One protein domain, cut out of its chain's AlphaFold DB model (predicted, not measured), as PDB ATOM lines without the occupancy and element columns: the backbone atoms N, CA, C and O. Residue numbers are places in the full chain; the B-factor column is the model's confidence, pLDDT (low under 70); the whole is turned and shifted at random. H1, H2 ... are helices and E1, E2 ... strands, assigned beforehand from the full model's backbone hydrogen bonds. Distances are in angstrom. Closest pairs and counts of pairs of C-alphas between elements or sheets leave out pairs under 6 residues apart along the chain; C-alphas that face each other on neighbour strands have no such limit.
ATOM      1  N   ASP A  14     133.048 163.985  96.808       66.56
ATOM      2  CA  ASP A  14     132.826 165.381  97.205       66.56
ATOM      3  C   ASP A  14     133.936 165.931  98.120       66.56
ATOM      4  O   ASP A  14     134.382 167.070  97.964       66.56
ATOM      5  N   GLN A  15     134.423 165.108  99.054       72.25
ATOM      6  CA  GLN A  15     135.559 165.459  99.908       72.25
ATOM      7  C   GLN A  15     136.836 165.591  99.096       72.25
ATOM      8  O   GLN A  15     137.570 166.563  99.245       72.25
ATOM      9  N   LEU A  16     137.064 164.643  98.195       74.38
ATOM     10  CA  LEU A  16     138.233 164.638  97.334       74.38
ATOM     11  C   LEU A  16     138.249 165.873  96.412       74.38
ATOM     12  O   LEU A  16     139.281 166.536  96.327       74.38
ATOM     13  N   LEU A  17     137.106 166.265  95.832       77.50
ATOM     14  CA  LEU A  17     136.971 167.525  95.085       77.50
ATOM     15  C   LEU A  17     137.288 168.761  95.928       77.50
ATOM     16  O   LEU A  17     137.969 169.667  95.450       77.50
ATOM     17  N   GLY A  18     136.802 168.801  97.171       79.12
ATOM     18  CA  GLY A  18     137.084 169.900  98.093       79.12
ATOM     19  C   GLY A  18     138.572 170.028  98.423       79.12
ATOM     20  O   GLY A  18     139.029 171.125  98.718       79.12
ATOM     21  N   MET A  19     139.349 168.942  98.337       81.88
ATOM     22  CA  MET A  19     140.788 168.949  98.623       81.88
ATOM     23  C   MET A  19     141.667 169.382  97.465       81.88
ATOM     24  O   MET A  19     142.736 169.936  97.714       81.88
ATOM     25  N   VAL A  20     141.267 169.104  96.224       87.44
ATOM     26  CA  VAL A  20     142.112 169.354  95.047       87.44
ATOM     27  C   VAL A  20     142.677 170.776  95.018       87.44
ATOM     28  O   VAL A  20     143.893 170.899  94.864       87.44
ATOM     29  N   PRO A  21     141.888 171.843  95.260       85.69
ATOM     30  CA  PRO A  21     142.425 173.197  95.251       85.69
ATOM     31  C   PRO A  21     143.502 173.438  96.311       85.69
ATOM     32  O   PRO A  21     144.489 174.117  96.050       85.69
ATOM     33  N   TYR A  22     143.357 172.832  97.492       83.75
ATOM     34  CA  TYR A  22     144.351 172.930  98.561       83.75
ATOM     35  C   TYR A  22     145.620 172.134  98.251       83.75
ATOM     36  O   TYR A  22     146.707 172.554  98.632       83.75
ATOM     37  N   LEU A  23     145.494 170.995  97.563       84.94
ATOM     38  CA  LEU A  23     146.640 170.177  97.155       84.94
ATOM     39  C   LEU A  23     147.423 170.813  96.000       84.94
ATOM     40  O   LEU A  23     148.633 170.626  95.915       84.94
ATOM     41  N   LEU A  24     146.740 171.548  95.120       86.31
ATOM     42  CA  LEU A  24     147.348 172.246  93.985       86.31
ATOM     43  C   LEU A  24     147.819 173.667  94.325       86.31
ATOM     44  O   LEU A  24     148.697 174.191  93.647       86.31
ATOM     45  N   GLY A  25     147.229 174.301  95.341       85.56
ATOM     46  CA  GLY A  25     147.425 175.720  95.647       85.56
ATOM     47  C   GLY A  25     146.602 176.675  94.769       85.56
ATOM     48  O   GLY A  25     146.762 177.886  94.882       85.56
ATOM     49  N   TYR A  26     145.723 176.158  93.902       86.50
ATOM     50  CA  TYR A  26     144.825 176.933  93.038       86.50
ATOM     51  C   TYR A  26     143.579 176.119  92.659       86.50
ATOM     52  O   TYR A  26     143.589 174.892  92.723       86.50
ATOM     53  N   HIS A  27     142.505 176.787  92.229       84.19
ATOM     54  CA  HIS A  27     141.300 176.123  91.723       84.19
ATOM     55  C   HIS A  27     141.435 175.810  90.223       84.19
ATOM     56  O   HIS A  27     141.496 176.749  89.431       84.19
ATOM     57  N   PRO A  28     141.466 174.531  89.806       88.88
ATOM     58  CA  PRO A  28     141.486 174.178  88.390       88.88
ATOM     59  C   PRO A  28     140.138 174.489  87.723       88.88
ATOM     60  O   PRO A  28     139.082 174.234  88.301       88.88
ATOM     61  N   THR A  29     140.185 175.020  86.502       89.12
ATOM     62  CA  THR A  29     138.989 175.339  85.698       89.12
ATOM     63  C   THR A  29     138.862 174.413  84.491       89.12
ATOM     64  O   THR A  29     137.797 173.847  84.283       89.12
ATOM     65  N   GLU A  30     139.957 174.188  83.756       94.38
ATOM     66  CA  GLU A  30     140.016 173.307  82.577       94.38
ATOM     67  C   GLU A  30     141.249 172.390  82.628       94.38
ATOM     68  O   GLU A  30     142.232 172.556  81.900       94.38
ATOM     69  N   ALA A  31     141.240 171.432  83.552       96.56
ATOM     70  CA  ALA A  31     142.404 170.594  83.826       96.56
ATOM     71  C   ALA A  31     142.029 169.155  84.173       96.56
ATOM     72  O   ALA A  31     141.000 168.885  84.785       96.56
ATOM     73  N   LEU A  32     142.913 168.229  83.822       97.06
ATOM     74  CA  LEU A  32     142.899 166.851  84.271       97.06
ATOM     75  C   LEU A  32     143.792 166.746  85.499       97.06
ATOM     76  O   LEU A  32     145.008 166.925  85.421       97.06
ATOM     77  N   VAL A  33     143.182 166.417  86.629       96.38
ATOM     78  CA  VAL A  33     143.869 166.178  87.890       96.38
ATOM     79  C   VAL A  33     143.945 164.679  88.141       96.38
ATOM     80  O   VAL A  33     142.925 163.999  88.233       96.38
ATOM     81  N   ALA A  34     145.164 164.166  88.279       95.44
ATOM     82  CA  ALA A  34     145.437 162.803  88.699       95.44
ATOM     83  C   ALA A  34     145.940 162.800  90.145       95.44
ATOM     84  O   ALA A  34     146.983 163.377  90.461       95.44
ATOM     85  N   ILE A  35     145.209 162.120  91.024       92.94
ATOM     86  CA  ILE A  35     145.637 161.839  92.394       92.94
ATOM     87  C   ILE A  35     146.147 160.405  92.426       92.94
ATOM     88  O   ILE A  35     145.404 159.469  92.148       92.94
ATOM     89  N   ILE A  36     147.420 160.231  92.761       92.25
ATOM     90  CA  ILE A  36     148.121 158.951  92.709       92.25
ATOM     91  C   ILE A  36     148.495 158.549  94.133       92.25
ATOM     92  O   ILE A  36     149.275 159.232  94.810       92.25
ATOM     93  N   LYS A  37     147.959 157.416  94.585       88.69
ATOM     94  CA  LYS A  37     148.282 156.835  95.886       88.69
ATOM     95  C   LYS A  37     149.493 155.919  95.763       88.69
ATOM     96  O   LYS A  37     149.587 155.094  94.855       88.69
ATOM     97  N   LYS A  38     150.420 156.060  96.710       86.06
ATOM     98  CA  LYS A  38     151.544 155.138  96.899       86.06
ATOM     99  C   LYS A  38     151.313 154.346  98.188       86.06
ATOM    100  O   LYS A  38     150.835 154.939  99.151       86.06
ATOM    101  N   PRO A  39     151.645 153.046  98.234       78.38
ATOM    102  CA  PRO A  39     151.512 152.240  99.446       78.38
ATOM    103  C   PRO A  39     152.396 152.775 100.582       78.38
ATOM    104  O   PRO A  39     151.956 152.820 101.723       78.38
ATOM    105  N   ASP A  40     153.587 153.276 100.249       80.81
ATOM    106  CA  ASP A  40     154.612 153.639 101.237       80.81
ATOM    107  C   ASP A  40     154.613 155.127 101.614       80.81
ATOM    108  O   ASP A  40     155.529 155.596 102.293       80.81
ATOM    109  N   ARG A  41     153.641 155.921 101.133       77.19
ATOM    110  CA  ARG A  41     153.580 157.357 101.447       77.19
ATOM    111  C   ARG A  41     152.230 157.768 102.018       77.19
ATOM    112  O   ARG A  41     151.201 157.431 101.439       77.19
ATOM    113  N   PRO A  42     152.230 158.570 103.100       70.94
ATOM    114  CA  PRO A  42     150.996 159.041 103.714       70.94
ATOM    115  C   PRO A  42     150.274 160.068 102.840       70.94
ATOM    116  O   PRO A  42     149.056 160.160 102.908       70.94
ATOM    117  N   LEU A  43     151.009 160.830 102.023       78.38
ATOM    118  CA  LEU A  43     150.460 161.870 101.152       78.38
ATOM    119  C   LEU A  43     150.378 161.389  99.699       78.38
ATOM    120  O   LEU A  43     151.326 160.754  99.215       78.38
ATOM    121  N   PRO A  44     149.285 161.710  98.983       85.12
ATOM    122  CA  PRO A  44     149.152 161.348  97.586       85.12
ATOM    123  C   PRO A  44     150.027 162.275  96.739       85.12
ATOM    124  O   PRO A  44     150.265 163.431  97.091       85.12
ATOM    125  N   ARG A  45     150.475 161.787  95.585       89.56
ATOM    126  CA  ARG A  45     151.013 162.674  94.549       89.56
ATOM    127  C   ARG A  45     149.832 163.245  93.773       89.56
ATOM    128  O   ARG A  45     148.952 162.484  93.384       89.56
ATOM    129  N   VAL A  46     149.822 164.551  93.535       92.69
ATOM    130  CA  VAL A  46     148.815 165.205  92.693       92.69
ATOM    131  C   VAL A  46     149.507 165.781  91.470       92.69
ATOM    132  O   VAL A  46     150.543 166.430  91.588       92.69
ATOM    133  N   VAL A  47     148.946 165.504  90.301       94.50
ATOM    134  CA  VAL A  47     149.402 166.027  89.014       94.50
ATOM    135  C   VAL A  47     148.216 166.729  88.371       94.50
ATOM    136  O   VAL A  47     147.126 166.169  88.355       94.50
ATOM    137  N   SER A  48     148.419 167.941  87.864       95.62
ATOM    138  CA  SER A  48     147.414 168.698  87.116       95.62
ATOM    139  C   SER A  48     147.970 169.006  85.734       95.62
ATOM    140  O   SER A  48     149.114 169.450  85.626       95.62
ATOM    141  N   LEU A  49     147.186 168.733  84.695       96.56
ATOM    142  CA  LEU A  49     147.547 168.955  83.296       96.56
ATOM    143  C   LEU A  49     146.388 169.657  82.577       96.56
ATOM    144  O   LEU A  49     145.238 169.310  82.846       96.56
ATOM    145  N   PRO A  50     146.633 170.604  81.658       96.25
ATOM    146  CA  PRO A  50     145.552 171.270  80.934       96.25
ATOM    147  C   PRO A  50     144.785 170.276  80.054       96.25
ATOM    148  O   PRO A  50     145.388 169.520  79.295       96.25
ATOM    149  N   LEU A  51     143.449 170.278  80.110       94.19
ATOM    150  CA  LEU A  51     142.638 169.378  79.268       94.19
ATOM    151  C   LEU A  51     142.618 169.785  77.788       94.19
ATOM    152  O   LEU A  51     142.212 168.982  76.940       94.19
ATOM    153  N   SER A  52     143.099 170.989  77.467       92.88
ATOM    154  CA  SER A  52     143.365 171.448  76.103       92.88
ATOM    155  C   SER A  52     144.465 170.633  75.413       92.88
ATOM    156  O   SER A  52     144.408 170.454  74.197       92.88
ATOM    157  N   GLU A  53     145.406 170.058  76.169       95.00
ATOM    158  CA  GLU A  53     146.539 169.309  75.615       95.00
ATOM    159  C   GLU A  53     146.106 168.038  74.876       95.00
ATOM    160  O   GLU A  53     145.168 167.363  75.311       95.00
ATOM    161  N   PRO A  54     146.782 167.633  73.788       96.06
ATOM    162  CA  PRO A  54     146.495 166.377  73.103       96.06
ATOM    163  C   PRO A  54     146.545 165.166  74.048       96.06
ATOM    164  O   PRO A  54     147.382 165.091  74.946       96.06
ATOM    165  N   THR A  55     145.687 164.168  73.814       95.56
ATOM    166  CA  THR A  55     145.612 162.950  74.647       95.56
ATOM    167  C   THR A  55     146.968 162.255  74.791       95.56
ATOM    168  O   THR A  55     147.305 161.778  75.870       95.56
ATOM    169  N   THR A  56     147.778 162.242  73.731       95.44
ATOM    170  CA  THR A  56     149.132 161.669  73.739       95.44
ATOM    171  C   THR A  56     150.078 162.404  74.686       95.44
ATOM    172  O   THR A  56     150.844 161.759  75.396       95.44
ATOM    173  N   MET A  57     150.001 163.736  74.762       95.94
ATOM    174  CA  MET A  57     150.793 164.518  75.712       95.94
ATOM    175  C   MET A  57     150.343 164.268  77.149       95.94
ATOM    176  O   MET A  57     151.186 164.025  78.010       95.94
ATOM    177  N   LEU A  58     149.029 164.236  77.398       96.56
ATOM    178  CA  LEU A  58     148.491 163.885  78.715       96.56
ATOM    179  C   LEU A  58     149.012 162.523  79.184       96.56
ATOM    180  O   LEU A  58     149.489 162.400  80.311       96.56
ATOM    181  N   LEU A  59     148.970 161.519  78.307       96.56
ATOM    182  CA  LEU A  59     149.465 160.176  78.599       96.56
ATOM    183  C   LEU A  59     150.967 160.167  78.868       96.56
ATOM    184  O   LEU A  59     151.373 159.686  79.919       96.56
ATOM    185  N   ASN A  60     151.779 160.768  77.994       96.31
ATOM    186  CA  ASN A  60     153.228 160.844  78.186       96.31
ATOM    187  C   ASN A  60     153.586 161.479  79.536       96.31
ATOM    188  O   ASN A  60     154.401 160.940  80.284       96.31
ATOM    189  N   HIS A  61     152.939 162.595  79.884       95.19
ATOM    190  CA  HIS A  61     153.156 163.242  81.171       95.19
ATOM    191  C   HIS A  61     152.717 162.358  82.338       95.19
ATOM    192  O   HIS A  61     153.471 162.215  83.295       95.19
ATOM    193  N   LEU A  62     151.535 161.742  82.285       95.25
ATOM    194  CA  LEU A  62     151.034 160.921  83.389       95.25
ATOM    195  C   LEU A  62     151.870 159.654  83.587       95.25
ATOM    196  O   LEU A  62     152.221 159.346  84.725       95.25
ATOM    197  N   THR A  63     152.271 158.973  82.515       94.38
ATOM    198  CA  THR A  63     153.116 157.773  82.580       94.38
ATOM    199  C   THR A  63     154.450 158.053  83.271       94.38
ATOM    200  O   THR A  63     154.881 157.256  84.097       94.38
ATOM    201  N   LEU A  64     155.063 159.222  83.042       93.62
ATOM    202  CA  LEU A  64     156.297 159.629  83.735       93.62
ATOM    203  C   LEU A  64     156.096 159.926  85.232       93.62
ATOM    204  O   LEU A  64     157.052 159.954  86.011       93.62
ATOM    205  N   GLN A  65     154.864 160.207  85.656       92.62
ATOM    206  CA  GLN A  65     154.548 160.602  87.031       92.62
ATOM    207  C   GLN A  65     154.016 159.437  87.874       92.62
ATOM    208  O   GLN A  65     154.066 159.511  89.113       92.62
ATOM    209  N   ILE A  66     153.532 158.376  87.226       91.44
ATOM    210  CA  ILE A  66     153.017 157.172  87.874       91.44
ATOM    211  C   ILE A  66     154.202 156.297  88.310       91.44
ATOM    212  O   ILE A  66     154.981 155.848  87.476       91.44
ATOM    213  N   PRO A  67     154.382 156.055  89.619       88.00
ATOM    214  CA  PRO A  67     155.386 155.111  90.095       88.00
ATOM    215  C   PRO A  67     154.963 153.669  89.769       88.00
ATOM    216  O   PRO A  67     153.775 153.363  89.822       88.00
ATOM    217  N   GLU A  68     155.926 152.761  89.585       84.06
ATOM    218  CA  GLU A  68     155.651 151.324  89.362       84.06
ATOM    219  C   GLU A  68     154.749 150.696  90.432       84.06
ATOM    220  O   GLU A  68     153.950 149.813  90.149       84.06
ATOM    221  N   LYS A  69     154.855 151.162  91.681       85.25
ATOM    222  CA  LYS A  69     154.079 150.652  92.820       85.25
ATOM    223  C   LYS A  69     152.880 151.534  93.168       85.25
ATOM    224  O   LYS A  69     152.552 151.678  94.343       85.25
ATOM    225  N   ALA A  70     152.258 152.206  92.202       88.44
ATOM    226  CA  ALA A  70     151.029 152.953  92.472       88.44
ATOM    227  C   ALA A  70     149.919 151.992  92.934       88.44
ATOM    228  O   ALA A  70     149.584 151.039  92.238       88.44
ATOM    229  N   SER A  71     149.330 152.249  94.103       87.38
ATOM    230  CA  SER A  71     148.236 151.423  94.636       87.38
ATOM    231  C   SER A  71     146.856 151.890  94.173       87.38
ATOM    232  O   SER A  71     145.863 151.198  94.385       87.38
ATOM    233  N   GLY A  72     146.789 153.051  93.522       90.00
ATOM    234  CA  GLY A  72     145.595 153.516  92.839       90.00
ATOM    235  C   GLY A  72     145.765 154.905  92.238       90.00
ATOM    236  O   GLY A  72     146.600 155.699  92.684       90.00
ATOM    237  N   ILE A  73     144.912 155.212  91.269       92.38
ATOM    238  CA  ILE A  73     144.797 156.517  90.621       92.38
ATOM    239  C   ILE A  73     143.333 156.958  90.645       92.38
ATOM    240  O   ILE A  73     142.435 156.183  90.320       92.38
ATOM    241  N   VAL A  74     143.093 158.215  91.004       91.81
ATOM    242  CA  VAL A  74     141.808 158.892  90.807       91.81
ATOM    243  C   VAL A  74     142.007 159.987  89.776       91.81
ATOM    244  O   VAL A  74     142.906 160.814  89.928       91.81
ATOM    245  N   LEU A  75     141.168 159.995  88.746       94.56
ATOM    246  CA  LEU A  75     141.160 161.020  87.709       94.56
ATOM    247  C   LEU A  75     139.961 161.941  87.895       94.56
ATOM    248  O   LEU A  75     138.830 161.474  88.039       94.56
ATOM    249  N   ILE A  76     140.210 163.245  87.856       93.75
ATOM    250  CA  ILE A  76     139.179 164.277  87.887       93.75
ATOM    251  C   ILE A  76     139.438 165.244  86.743       93.75
ATOM    252  O   ILE A  76     140.449 165.942  86.738       93.75
ATOM    253  N   GLY A  77     138.526 165.306  85.783       95.19
ATOM    254  CA  GLY A  77     138.473 166.416  84.848       95.19
ATOM    255  C   GLY A  77     137.747 167.600  85.465       95.19
ATOM    256  O   GLY A  77     136.712 167.425  86.098       95.19
ATOM    257  N   TYR A  78     138.270 168.794  85.253       94.12
ATOM    258  CA  TYR A  78     137.586 170.064  85.452       94.12
ATOM    259  C   TYR A  78     137.359 170.662  84.072       94.12
ATOM    260  O   TYR A  78     138.298 170.681  83.280       94.12
ATOM    261  N   GLY A  79     136.143 171.108  83.773       93.56
ATOM    262  CA  GLY A  79     135.831 171.755  82.498       93.56
ATOM    263  C   GLY A  79     134.558 171.213  81.845       93.56
ATOM    264  O   GLY A  79     133.750 170.564  82.517       93.56
ATOM    265  N   PRO A  80     134.346 171.482  80.547       93.56
ATOM    266  CA  PRO A  80     133.109 171.132  79.855       93.56
ATOM    267  C   PRO A  80     132.893 169.619  79.712       93.56
ATOM    268  O   PRO A  80     133.837 168.828  79.630       93.56
ATOM    269  N   ALA A  81     131.620 169.227  79.573       90.88
ATOM    270  CA  ALA A  81     131.186 167.841  79.354       90.88
ATOM    271  C   ALA A  81     131.877 167.163  78.151       90.88
ATOM    272  O   ALA A  81     132.090 165.951  78.144       90.88
ATOM    273  N   THR A  82     132.299 167.948  77.154       92.69
ATOM    274  CA  THR A  82     133.022 167.479  75.959       92.69
ATOM    275  C   THR A  82     134.346 166.778  76.280       92.69
ATOM    276  O   THR A  82     134.843 166.001  75.465       92.69
ATOM    277  N   HIS A  83     134.916 166.980  77.472       94.56
ATOM    278  CA  HIS A  83     136.123 166.280  77.912       94.56
ATOM    279  C   HIS A  83     135.887 164.842  78.391       94.56
ATOM    280  O   HIS A  83     136.858 164.099  78.544       94.56
ATOM    281  N   GLN A  84     134.637 164.406  78.578       92.25
ATOM    282  CA  GLN A  84     134.301 163.071  79.084       92.25
ATOM    283  C   GLN A  84     134.986 161.940  78.302       92.25
ATOM    284  O   GLN A  84     135.664 161.102  78.900       92.25
ATOM    285  N   THR A  85     134.872 161.941  76.971       93.06
ATOM    286  CA  THR A  85     135.475 160.911  76.107       93.06
ATOM    287  C   THR A  85     136.997 160.899  76.219       93.06
ATOM    288  O   THR A  85     137.621 159.842  76.250       93.06
ATOM    289  N   LYS A  86     137.610 162.081  76.345       95.25
ATOM    290  CA  LYS A  86     139.062 162.224  76.490       95.25
ATOM    291  C   LYS A  86     139.550 161.645  77.815       95.25
ATOM    292  O   LYS A  86     140.531 160.908  77.837       95.25
ATOM    293  N   ILE A  87     138.847 161.934  78.908       95.25
ATOM    294  CA  ILE A  87     139.162 161.413  80.245       95.25
ATOM    295  C   ILE A  87     138.986 159.892  80.282       95.25
ATOM    296  O   ILE A  87     139.823 159.196  80.856       95.25
ATOM    297  N   ALA A  88     137.932 159.371  79.646       92.62
ATOM    298  CA  ALA A  88     137.719 157.934  79.507       92.62
ATOM    299  C   ALA A  88     138.887 157.264  78.765       92.62
ATOM    300  O   ALA A  88     139.478 156.332  79.306       92.62
ATOM    301  N   ALA A  89     139.294 157.806  77.612       94.19
ATOM    302  CA  ALA A  89     140.413 157.285  76.827       94.19
ATOM    303  C   ALA A  89     141.747 157.326  77.593       94.19
ATOM    304  O   ALA A  89     142.484 156.341  77.614       94.19
ATOM    305  N   VAL A  90     142.051 158.438  78.279       96.19
ATOM    306  CA  VAL A  90     143.246 158.524  79.139       96.19
ATOM    307  C   VAL A  90     143.196 157.451  80.221       96.19
ATOM    308  O   VAL A  90     144.178 156.751  80.458       96.19
ATOM    309  N   SER A  91     142.044 157.291  80.869       94.19
ATOM    310  CA  SER A  91     141.889 156.310  81.931       94.19
ATOM    311  C   SER A  91     142.080 154.872  81.469       94.19
ATOM    312  O   SER A  91     142.625 154.088  82.237       94.19
ATOM    313  N   GLU A  92     141.583 154.507  80.291       93.56
ATOM    314  CA  GLU A  92     141.700 153.143  79.767       93.56
ATOM    315  C   GLU A  92     143.162 152.756  79.562       93.56
ATOM    316  O   GLU A  92     143.579 151.673  79.964       93.56
ATOM    317  N   VAL A  93     143.967 153.682  79.037       94.88
ATOM    318  CA  VAL A  93     145.409 153.476  78.881       94.88
ATOM    319  C   VAL A  93     146.105 153.421  80.244       94.88
ATOM    320  O   VAL A  93     146.933 152.545  80.481       94.88
ATOM    321  N   LEU A  94     145.756 154.315  81.175       93.75
ATOM    322  CA  LEU A  94     146.363 154.325  82.510       93.75
ATOM    323  C   LEU A  94     146.029 153.086  83.343       93.75
ATOM    324  O   LEU A  94     146.857 152.676  84.157       93.75
ATOM    325  N   GLN A  95     144.868 152.466  83.117       92.19
ATOM    326  CA  GLN A  95     144.461 151.226  83.780       92.19
ATOM    327  C   GLN A  95     145.450 150.075  83.529       92.19
ATOM    328  O   GLN A  95     145.543 149.163  84.351       92.19
ATOM    329  N   LEU A  96     146.204 150.127  82.424       92.81
ATOM    330  CA  LEU A  96     147.255 149.159  82.095       92.81
ATOM    331  C   LEU A  96     148.519 149.338  82.950       92.81
ATOM    332  O   LEU A  96     149.305 148.405  83.077       92.81
ATOM    333  N   LEU A  97     148.723 150.530  83.518       91.31
ATOM    334  CA  LEU A  97     149.903 150.874  84.316       91.31
ATOM    335  C   LEU A  97     149.633 150.756  85.815       91.31
ATOM    336  O   LEU A  97     150.486 150.300  86.570       91.31
ATOM    337  N   ALA A  98     148.457 151.199  86.256       91.25
ATOM    338  CA  ALA A  98     148.049 151.136  87.649       91.25
ATOM    339  C   ALA A  98     146.518 151.150  87.775       91.25
ATOM    340  O   ALA A  98     145.830 151.651  86.884       91.25
ATOM    341  N   PRO A  99     145.956 150.673  88.900       91.19
ATOM    342  CA  PRO A  99     144.510 150.657  89.084       91.19
ATOM    343  C   PRO A  99     143.919 152.073  89.067       91.19
ATOM    344  O   PRO A  99     144.170 152.856  89.985       91.19
ATOM    345  N   VAL A 100     143.086 152.406  88.078       91.12
ATOM    346  CA  VAL A 100     142.266 153.621  88.130       91.12
ATOM    347  C   VAL A 100     141.010 153.294  88.926       91.12
ATOM    348  O   VAL A 100     140.122 152.574  88.479       91.12
ATOM    349  N   VAL A 101     140.957 153.790  90.160       87.19
ATOM    350  CA  VAL A 101     139.884 153.452  91.100       87.19
ATOM    351  C   VAL A 101     138.666 154.355  90.937       87.19
ATOM    352  O   VAL A 101     137.567 153.941  91.284       87.19
ATOM    353  N   GLY A 102     138.830 155.557  90.378       87.69
ATOM    354  CA  GLY A 102     137.733 156.499  90.176       87.69
ATOM    355  C   GLY A 102     138.002 157.482  89.042       87.69
ATOM    356  O   GLY A 102     139.137 157.920  88.846       87.69
ATOM    357  N   ARG A 103     136.945 157.821  88.300       90.94
ATOM    358  CA  ARG A 103     136.969 158.752  87.169       90.94
ATOM    359  C   ARG A 103     135.812 159.718  87.317       90.94
ATOM    360  O   ARG A 103     134.665 159.284  87.418       90.94
ATOM    361  N   PHE A 104     136.110 161.005  87.311       90.50
ATOM    362  CA  PHE A 104     135.126 162.044  87.560       90.50
ATOM    363  C   PHE A 104     135.298 163.209  86.590       90.50
ATOM    364  O   PHE A 104     136.408 163.477  86.131       90.50
ATOM    365  N   LEU A 105     134.208 163.911  86.307       92.12
ATOM    366  CA  LEU A 105     134.205 165.179  85.586       92.12
ATOM    367  C   LEU A 105     133.406 166.198  86.394       92.12
ATOM    368  O   LEU A 105     132.271 165.932  86.769       92.12
ATOM    369  N   TYR A 106     134.018 167.336  86.691       90.38
ATOM    370  CA  TYR A 106     133.398 168.459  87.366       90.38
ATOM    371  C   TYR A 106     133.129 169.577  86.357       90.38
ATOM    372  O   TYR A 106     134.067 170.155  85.803       90.38
ATOM    373  N   THR A 107     131.852 169.889  86.158       90.00
ATOM    374  CA  THR A 107     131.370 170.908  85.222       90.00
ATOM    375  C   THR A 107     130.354 171.782  85.949       90.00
ATOM    376  O   THR A 107     129.337 171.275  86.406       90.00
ATOM    377  N   ASP A 108     130.633 173.078  86.100       86.12
ATOM    378  CA  ASP A 108     129.689 174.077  86.632       86.12
ATOM    379  C   ASP A 108     128.965 173.683  87.935       86.12
ATOM    380  O   ASP A 108     127.759 173.868  88.095       86.12
ATOM    381  N   GLY A 109     129.695 173.119  88.903       83.38
ATOM    382  CA  GLY A 109     129.100 172.677  90.172       83.38
ATOM    383  C   GLY A 109     128.509 171.270  90.146       83.38
ATOM    384  O   GLY A 109     128.062 170.791  91.184       83.38
ATOM    385  N   ILE A 110     128.538 170.583  89.009       85.31
ATOM    386  CA  ILE A 110     128.055 169.214  88.849       85.31
ATOM    387  C   ILE A 110     129.244 168.260  88.766       85.31
ATOM    388  O   ILE A 110     130.126 168.419  87.929       85.31
ATOM    389  N   LEU A 111     129.269 167.254  89.640       85.19
ATOM    390  CA  LEU A 111     130.223 166.156  89.593       85.19
ATOM    391  C   LEU A 111     129.588 164.928  88.941       85.19
ATOM    392  O   LEU A 111     128.719 164.284  89.531       85.19
ATOM    393  N   THR A 112     130.090 164.558  87.775       87.56
ATOM    394  CA  THR A 112     129.681 163.371  87.028       87.56
ATOM    395  C   THR A 112     130.666 162.235  87.265       87.56
ATOM    396  O   THR A 112     131.879 162.403  87.118       87.56
ATOM    397  N   CYS A 113     130.159 161.061  87.641       87.75
ATOM    398  CA  CYS A 113     130.969 159.852  87.699       87.75
ATOM    399  C   CYS A 113     131.099 159.239  86.303       87.75
ATOM    400  O   CYS A 113     130.104 158.952  85.649       87.75
ATOM    401  N   LEU A 114     132.336 158.979  85.884       86.88
ATOM    402  CA  LEU A 114     132.656 158.343  84.609       86.88
ATOM    403  C   LEU A 114     133.081 156.878  84.769       86.88
ATOM    404  O   LEU A 114     133.372 156.213  83.780       86.88
ATOM    405  N   THR A 115     133.203 156.355  85.989       83.88
ATOM    406  CA  THR A 115     133.560 154.948  86.237       83.88
ATOM    407  C   THR A 115     132.423 154.015  85.780       83.88
ATOM    408  O   THR A 115     131.275 154.288  86.121       83.88
ATOM    409  N   PRO A 116     132.685 152.895  85.070       69.44
ATOM    410  CA  PRO A 116     131.619 152.051  84.504       69.44
ATOM    411  C   PRO A 116     130.737 151.385  85.569       69.44
ATOM    412  O   PRO A 116     129.577 151.090  85.320       69.44
ATOM    413  N   ALA A 117     131.288 151.160  86.764       66.75
ATOM    414  CA  ALA A 117     130.597 150.552  87.897       66.75
ATOM    415  C   ALA A 117     129.841 151.569  88.774       66.75
ATOM    416  O   ALA A 117     129.493 151.252  89.909       66.75
ATOM    417  N   CYS A 118     129.617 152.802  88.305       68.50
ATOM    418  CA  CYS A 118     128.863 153.784  89.080       68.50
ATOM    419  C   CYS A 118     127.367 153.434  89.102       68.50
ATOM    420  O   CYS A 118     126.690 153.447  88.082       68.50
ATOM    421  N   THR A 119     126.858 153.110  90.292       57.66
ATOM    422  CA  THR A 119     125.522 152.531  90.526       57.66
ATOM    423  C   THR A 119     124.421 153.559  90.821       57.66
ATOM    424  O   THR A 119     123.347 153.195  91.289       57.66
ATOM    425  N   CYS A 120     124.652 154.851  90.585       55.44
ATOM    426  CA  CYS A 120     123.754 155.929  91.019       55.44
ATOM    427  C   CYS A 120     123.556 157.012  89.954       55.44
ATOM    428  O   CYS A 120     124.322 157.093  88.994       55.44
ATOM    429  N   SER A 121     122.586 157.908  90.193       53.09
ATOM    430  CA  SER A 121     122.264 159.110  89.393       53.09
ATOM    431  C   SER A 121     123.453 160.046  89.116       53.09
ATOM    432  O   SER A 121     123.331 161.005  88.370       53.09
ATOM    433  N   ALA A 122     124.639 159.755  89.655       53.06
ATOM    434  CA  ALA A 122     125.894 160.423  89.338       53.06
ATOM    435  C   ALA A 122     126.378 160.225  87.890       53.06
ATOM    436  O   ALA A 122     127.286 160.947  87.484       53.06
ATOM    437  N   ALA A 123     125.798 159.302  87.114       57.19
ATOM    438  CA  ALA A 123     125.966 159.298  85.657       57.19
ATOM    439  C   ALA A 123     125.327 160.543  85.004       57.19
ATOM    440  O   ALA A 123     125.866 161.066  84.034       57.19
ATOM    441  N   GLU A 124     124.229 161.051  85.576       60.38
ATOM    442  CA  GLU A 124     123.580 162.318  85.190       60.38
ATOM    443  C   GLU A 124     124.238 163.531  85.876       60.38
ATOM    444  O   GLU A 124     124.013 164.675  85.489       60.38
ATOM    445  N   GLY A 125     125.101 163.271  86.862       66.88
ATOM    446  CA  GLY A 125     125.829 164.273  87.626       66.88
ATOM    447  C   GLY A 125     125.164 164.621  88.956       66.88
ATOM    448  O   GLY A 125     123.952 164.538  89.136       66.88
ATOM    449  N   VAL A 126     125.984 164.992  89.937       75.19
ATOM    450  CA  VAL A 126     125.532 165.372  91.276       75.19
ATOM    451  C   VAL A 126     125.943 166.810  91.572       75.19
ATOM    452  O   VAL A 126     127.124 167.120  91.426       75.19
ATOM    453  N   PRO A 127     125.040 167.683  92.055       76.75
ATOM    454  CA  PRO A 127     125.433 169.009  92.505       76.75
ATOM    455  C   PRO A 127     126.360 168.908  93.722       76.75
ATOM    456  O   PRO A 127     125.999 168.357  94.767       76.75
ATOM    457  N   VAL A 128     127.563 169.460  93.587       72.50
ATOM    458  CA  VAL A 128     128.579 169.546  94.632       72.50
ATOM    459  C   VAL A 128     128.994 171.001  94.784       72.50
ATOM    460  O   VAL A 128     129.481 171.627  93.845       72.50
TER     461      VAL A 128
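AT A GLANCE: This is residues 14 to 128 of the 192 residues of an uncharacterized protein of Actinoplanes campanulatus (UniProt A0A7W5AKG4). A twisted sheet of five strands is the middle layer, with H2 and H3 over one face and H1 across the other. At one edge, residues 126 to 127 fold back beside E5. The 115 printed residues include three named helices and five named strands, H1 E1 E2 H2 E3 H3 E4 E5, class mixed. The mixed sheet runs E2 E1 E3 E4 E5; the whole is compact, radius of gyration of the C-alphas 13.1 A, spanning 34 by 29 by 29 A.

HOW THE PARTS SIT: H1, residues 14 to 24, is on the sheet, across E1, residues 31 to 37, at 81 degrees on the local plane. E2, residues 45 to 50, forms an antiparallel hairpin with E1; N 34 and O 47 are 2.8 A apart. H2, residues 55 to 65, is on the face opposite H1, over E2 and E1. E3, residues 72 to 78, is antiparallel to E1; N 33 and O 76 are 2.8 A apart. H3, residues 81 to 94, touches H2 at a steep tilt of 48 degrees, closest at the C-alphas of Leu 59 and Val 90, 6.5 A. E4, residues 100 to 107, is parallel to E3, with N 77 and O 104 2.8 A apart; E3, H3, E4 form a strand-helix-strand unit, parallel neighbours joined through a helix, right-handed. E5, residues 110 to 113, forms a hairpin with E4; N 112 and O 105 are 2.8 A apart. O i to N i+4 pairs are within hydrogen-bond range throughout H2, in 5 of 7 in H1 and 8 of 10 in H3.

IN THESE COORDINATES: H1 begins at C-alpha 14 (132.826, 165.381, 97.205). H3 and E4 each measure 20.6 A. E5 ends at C-alpha 113 (130.969, 159.852, 87.699).

THE WHOLE: The printed part has no cut and no long link. Residue 14 and residues 116 to 125 have pLDDT under 70.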